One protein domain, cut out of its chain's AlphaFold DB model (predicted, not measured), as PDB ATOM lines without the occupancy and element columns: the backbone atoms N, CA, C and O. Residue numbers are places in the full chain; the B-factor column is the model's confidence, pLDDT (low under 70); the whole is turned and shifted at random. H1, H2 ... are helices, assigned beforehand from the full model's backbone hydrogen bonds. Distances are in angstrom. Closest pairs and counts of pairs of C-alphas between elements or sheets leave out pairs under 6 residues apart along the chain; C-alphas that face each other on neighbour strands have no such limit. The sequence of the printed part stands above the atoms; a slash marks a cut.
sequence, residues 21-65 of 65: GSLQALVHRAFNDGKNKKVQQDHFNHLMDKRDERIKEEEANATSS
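Overview. This is residues 21 to 65 of the 65 residues of the protein "NADH dehydrogenase [ubiquinone] 1 alpha subcomplex subunit 1" of Gracilariopsis chorda (UniProt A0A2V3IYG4). A long helix, H2, sticks out free on one side of a flat, open shape, and a shorter helix, H1, sits apart from it across empty space, joined to it by a long loop. The printed part has 45 residues with two named helices, H1 then H2, and no named strand; the class is all helix. It is only just loose, close to extended, with a radius of gyration of the C-alphas of 13.8 A and spans of 43 by 25 by 8 A.

Along the chain. H2, residues 43 to 62, is 29.0 A long from C-alpha 43 at (173.404, 184.778, 185.919) to C-alpha 62 at (174.389, 156.084, 189.791). H1, residues 21 to 31, is 15.8 A long and begins with C-alpha 21 at (157.889, 182.981, 165.081).

Arrangement. H2 and H1 are apart, with no C-alpha of the one within 8 A of the other. Residues 38 to 65, of which 43 to 62 belong to H2, stand free. In both helices every O i to N i+4 pair is within hydrogen-bond range.

Size, cuts and confidence. The C-alphas of Gly 21 and Ser 65, the two farthest apart, are 43.8 A apart. The link from H1 to H2, 11 residues, is long. The printed part has no cut. Its mean pLDDT is 85.4, and residues 63 to 65 are under 70.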
ATOM      1  N   GLY A  21     157.960 183.188 163.633       90.75
ATOM      2  CA  GLY A  21     157.889 182.981 165.081       90.75
ATOM      3  C   GLY A  21     157.570 181.532 165.455       90.75
ATOM      4  O   GLY A  21     158.210 180.956 166.338       90.75
ATOM      5  N   SER A  22     156.618 180.919 164.748       91.94
ATOM      6  CA  SER A  22     156.228 179.524 164.984       91.94
ATOM      7  C   SER A  22     157.329 178.537 164.594       91.94
ATOM      8  O   SER A  22     157.630 177.634 165.375       91.94
ATOM      9  N   LEU A  23     157.992 178.734 163.449       93.38
ATOM     10  CA  LEU A  23     159.106 177.889 163.023       93.38
ATOM     11  C   LEU A  23     160.271 177.963 164.015       93.38
ATOM     12  O   LEU A  23     160.800 176.930 164.420       93.38
ATOM     13  N   GLN A  24     160.631 179.166 164.468       90.00
ATOM     14  CA  GLN A  24     161.685 179.349 165.463       90.00
ATOM     15  C   GLN A  24     161.353 178.644 166.788       90.00
ATOM     16  O   GLN A  24     162.226 178.013 167.388       90.00
ATOM     17  N   ALA A  25     160.100 178.727 167.242       87.62
ATOM     18  CA  ALA A  25     159.654 178.053 168.456       87.62
ATOM     19  C   ALA A  25     159.707 176.522 168.319       87.62
ATOM     20  O   ALA A  25     160.192 175.845 169.227       87.62
ATOM     21  N   LEU A  26     159.257 175.981 167.182       89.44
ATOM     22  CA  LEU A  26     159.284 174.543 166.905       89.44
ATOM     23  C   LEU A  26     160.713 174.000 166.841       89.44
ATOM     24  O   LEU A  26     161.008 173.002 167.492       89.44
ATOM     25  N   VAL A  27     161.601 174.681 166.114       90.19
ATOM     26  CA  VAL A  27     163.017 174.307 166.007       90.19
ATOM     27  C   VAL A  27     163.666 174.298 167.389       90.19
ATOM     28  O   VAL A  27     164.241 173.293 167.793       90.19
ATOM     29  N   HIS A  28     163.512 175.369 168.168       88.81
ATOM     30  CA  HIS A  28     164.091 175.431 169.509       88.81
ATOM     31  C   HIS A  28     163.550 174.328 170.426       88.81
ATOM     32  O   HIS A  28     164.297 173.727 171.194       88.81
ATOM     33  N   ARG A  29     162.248 174.045 170.349       87.56
ATOM     34  CA  ARG A  29     161.629 172.980 171.137       87.56
ATOM     35  C   ARG A  29     162.160 171.601 170.742       87.56
ATOM     36  O   ARG A  29     162.378 170.777 171.621       87.56
ATOM     37  N   ALA A  30     162.388 171.360 169.452       89.00
ATOM     38  CA  ALA A  30     162.936 170.099 168.962       89.00
ATOM     39  C   ALA A  30     164.377 169.856 169.444       89.00
ATOM     40  O   ALA A  30     164.716 168.724 169.773       89.00
ATOM     41  N   PHE A  31     165.201 170.905 169.525       87.19
ATOM     42  CA  PHE A  31     166.612 170.782 169.911       87.19
ATOM     43  C   PHE A  31     166.883 170.874 171.425       87.19
ATOM     44  O   PHE A  31     167.918 170.388 171.864       87.19
ATOM     45  N   ASN A  32     165.975 171.435 172.233       84.31
ATOM     46  CA  ASN A  32     166.171 171.590 173.685       84.31
ATOM     47  C   ASN A  32     165.300 170.627 174.512       84.31
ATOM     48  O   ASN A  32     164.517 171.075 175.350       84.31
ATOM     49  N   ASP A  33     165.407 169.314 174.289       80.88
ATOM     50  CA  ASP A  33     164.683 168.275 175.053       80.88
ATOM     51  C   ASP A  33     163.151 168.482 175.115       80.88
ATOM     52  O   ASP A  33     162.490 168.141 176.099       80.88
ATOM     53  N   GLY A  34     162.550 169.108 174.099       78.50
ATOM     54  CA  GLY A  34     161.122 169.440 174.110       78.50
ATOM     55  C   GLY A  34     160.752 170.660 174.963       78.50
ATOM     56  O   GLY A  34     159.561 170.983 175.063       78.50
ATOM     57  N   LYS A  35     161.731 171.354 175.559       79.06
ATOM     58  CA  LYS A  35     161.537 172.535 176.407       79.06
ATOM     59  C   LYS A  35     161.445 173.810 175.570       79.06
ATOM     60  O   LYS A  35     162.165 174.018 174.591       79.06
ATOM     61  N   ASN A  36     160.560 174.707 175.995       82.00
ATOM     62  CA  ASN A  36     160.458 176.040 175.411       82.00
ATOM     63  C   ASN A  36     161.711 176.869 175.728       82.00
ATOM     64  O   ASN A  36     162.373 176.662 176.748       82.00
ATOM     65  N   LYS A  37     162.014 177.847 174.869       79.94
ATOM     66  CA  LYS A  37     163.106 178.795 175.106       79.94
ATOM     67  C   LYS A  37     162.873 179.568 176.399       79.94
ATOM     68  O   LYS A  37     161.848 180.232 176.543       79.94
ATOM     69  N   LYS A  38     163.845 179.521 177.310       83.50
ATOM     70  CA  LYS A  38     163.847 180.361 178.508       83.50
ATOM     71  C   LYS A  38     164.175 181.796 178.095       83.50
ATOM     72  O   LYS A  38     165.209 182.056 177.480       83.50
ATOM     73  N   VAL A  39     163.265 182.717 178.380       84.31
ATOM     74  CA  VAL A  39     163.425 184.150 178.100       84.31
ATOM     75  C   VAL A  39     163.954 184.824 179.369       84.31
ATOM     76  O   VAL A  39     163.592 184.399 180.460       84.31
ATOM     77  N   GLN A  40     164.813 185.843 179.229       79.62
ATOM     78  CA  GLN A  40     165.444 186.560 180.354       79.62
ATOM     79  C   GLN A  40     166.215 185.640 181.316       79.62
ATOM     80  O   GLN A  40     165.912 185.523 182.498       79.62
ATOM     81  N   GLN A  41     167.236 184.973 180.785       86.94
ATOM     82  CA  GLN A  41     168.182 184.205 181.589       86.94
ATOM     83  C   GLN A  41     169.164 185.165 182.268       86.94
ATOM     84  O   GLN A  41     169.955 185.823 181.594       86.94
ATOM     85  N   ASP A  42     169.090 185.254 183.592       89.12
ATOM     86  CA  ASP A  42     170.084 185.950 184.406       89.12
ATOM     87  C   ASP A  42     171.232 185.007 184.818       89.12
ATOM     88  O   ASP A  42     171.240 183.810 184.515       89.12
ATOM     89  N   HIS A  43     172.237 185.555 185.504       90.25
ATOM     90  CA  HIS A  43     173.404 184.778 185.919       90.25
ATOM     91  C   HIS A  43     173.036 183.625 186.866       90.25
ATOM     92  O   HIS A  43     173.599 182.536 186.763       90.25
ATOM     93  N   PHE A  44     172.066 183.842 187.756       91.12
ATOM     94  CA  PHE A  44     171.600 182.815 188.680       91.12
ATOM     95  C   PHE A  44     170.961 181.634 187.939       91.12
ATOM     96  O   PHE A  44     171.304 180.485 188.213       91.12
ATOM     97  N   ASN A  45     170.106 181.905 186.950       89.06
ATOM     98  CA  ASN A  45     169.495 180.875 186.113       89.06
ATOM     99  C   ASN A  45     170.547 180.040 185.375       89.06
ATOM    100  O   ASN A  45     170.426 178.821 185.315       89.06
ATOM    101  N   HIS A  46     171.614 180.670 184.877       87.56
ATOM    102  CA  HIS A  46     172.702 179.939 184.229       87.56
ATOM    103  C   HIS A  46     173.431 178.990 185.197       87.56
ATOM    104  O   HIS A  46     173.751 177.854 184.842       87.56
ATOM    105  N   LEU A  47     173.670 179.428 186.440       91.88
ATOM    106  CA  LEU A  47     174.286 178.586 187.471       91.88
ATOM    107  C   LEU A  47     173.378 177.425 187.893       91.88
ATOM    108  O   LEU A  47     173.878 176.328 188.154       91.88
ATOM    109  N   MET A  48     172.064 177.653 187.953       92.19
ATOM    110  CA  MET A  48     171.077 176.609 188.236       92.19
ATOM    111  C   MET A  48     170.997 175.582 187.110       92.19
ATOM    112  O   MET A  48     171.067 174.392 187.395       92.19
ATOM    113  N   ASP A  49     170.976 176.015 185.851       89.00
ATOM    114  CA  ASP A  49     170.947 175.101 184.706       89.00
ATOM    115  C   ASP A  49     172.180 174.186 184.693       89.00
ATOM    116  O   ASP A  49     172.049 172.967 184.604       89.00
ATOM    117  N   LYS A  50     173.371 174.748 184.928       90.00
ATOM    118  CA  LYS A  50     174.614 173.969 185.030       90.00
ATOM    119  C   LYS A  50     174.633 173.015 186.231       90.00
ATOM    120  O   LYS A  50     175.305 171.984 186.216       90.00
ATOM    121  N   ARG A  51     173.964 173.372 187.330       91.56
ATOM    122  CA  ARG A  51     173.812 172.477 188.483       91.56
ATOM    123  C   ARG A  51     172.901 171.306 188.123       91.56
ATOM    124  O   ARG A  51     173.275 170.172 188.396       91.56
ATOM    125  N   ASP A  52     171.753 171.588 187.524       90.69
ATOM    126  CA  ASP A  52     170.757 170.573 187.185       90.69
ATOM    127  C   ASP A  52     171.290 169.593 186.123       90.69
ATOM    128  O   ASP A  52     171.014 168.398 186.204       90.69
ATOM    129  N   GLU A  53     172.122 170.061 185.185       88.50
ATOM    130  CA  GLU A  53     172.855 169.200 184.243       88.50
ATOM    131  C   GLU A  53     173.771 168.200 184.964       88.50
ATOM    132  O   GLU A  53     173.688 167.002 184.704       88.50
ATOM    133  N   ARG A  54     174.577 168.664 185.929       91.00
ATOM    134  CA  ARG A  54     175.473 167.786 186.705       91.00
ATOM    135  C   ARG A  54     174.713 166.748 187.522       91.00
ATOM    136  O   ARG A  54     175.097 165.586 187.527       91.00
ATOM    137  N   ILE A  55     173.619 167.147 188.172       92.75
ATOM    138  CA  ILE A  55     172.784 166.219 188.948       92.75
ATOM    139  C   ILE A  55     172.216 165.128 188.033       92.75
ATOM    140  O   ILE A  55     172.260 163.952 188.379       92.75
ATOM    141  N   LYS A  56     171.738 165.495 186.839       88.38
ATOM    142  CA  LYS A  56     171.197 164.533 185.870       88.38
ATOM    143  C   LYS A  56     172.253 163.521 185.403       88.38
ATOM    144  O   LYS A  56     171.935 162.349 185.221       88.38
ATOM    145  N   GLU A  57     173.496 163.960 185.206       88.38
ATOM    146  CA  GLU A  57     174.623 163.077 184.868       88.38
ATOM    147  C   GLU A  57     174.989 162.140 186.027       88.38
ATOM    148  O   GLU A  57     175.193 160.944 185.814       88.38
ATOM    149  N   GLU A  58     175.025 162.662 187.255       88.69
ATOM    150  CA  GLU A  58     175.281 161.877 188.467       88.69
ATOM    151  C   GLU A  58     174.199 160.809 188.686       88.69
ATOM    152  O   GLU A  58     174.528 159.650 188.933       88.69
ATOM    153  N   GLU A  59     172.919 161.156 188.527       87.38
ATOM    154  CA  GLU A  59     171.795 160.214 188.617       87.38
ATOM    155  C   GLU A  59     171.861 159.126 187.534       87.38
ATOM    156  O   GLU A  59     171.634 157.946 187.819       87.38
ATOM    157  N   ALA A  60     172.204 159.496 186.296       82.19
ATOM    158  CA  ALA A  60     172.364 158.544 185.198       82.19
ATOM    159  C   ALA A  60     173.529 157.567 185.444       82.19
ATOM    160  O   ALA A  60     173.421 156.378 185.140       82.19
ATOM    161  N   ASN A  61     174.629 158.043 186.030       80.50
ATOM    162  CA  ASN A  61     175.778 157.209 186.377       80.50
ATOM    163  C   ASN A  61     175.501 156.313 187.602       80.50
ATOM    164  O   ASN A  61     175.889 155.147 187.640       80.50
ATOM    165  N   ALA A  62     174.769 156.830 188.594       76.06
ATOM    166  CA  ALA A  62     174.389 156.084 189.791       76.06
ATOM    167  C   ALA A  62     173.371 154.964 189.512       76.06
ATOM    168  O   ALA A  62     173.368 153.960 190.211       76.06
ATOM    169  N   THR A  63     172.512 155.119 188.500       69.25
ATOM    170  CA  THR A  63     171.534 154.090 188.090       69.25
ATOM    171  C   THR A  63     172.098 153.041 187.129       69.25
ATOM    172  O   THR A  63     171.442 152.028 186.888       69.25
ATOM    173  N   SER A  64     173.294 153.263 186.579       60.06
ATOM    174  CA  SER A  64     173.998 152.320 185.697       60.06
ATOM    175  C   SER A  64     175.084 151.492 186.407       60.06
ATOM    176  O   SER A  64     175.717 150.656 185.758       60.06
ATOM    177  N   SER A  65     175.261 151.694 187.719       53.44
ATOM    178  CA  SER A  65     176.139 150.924 188.620       53.44
ATOM    179  C   SER A  65     175.337 149.935 189.465       53.44
ATOM    180  O   SER A  65     175.865 148.832 189.729       53.44
TER     181      SER A  65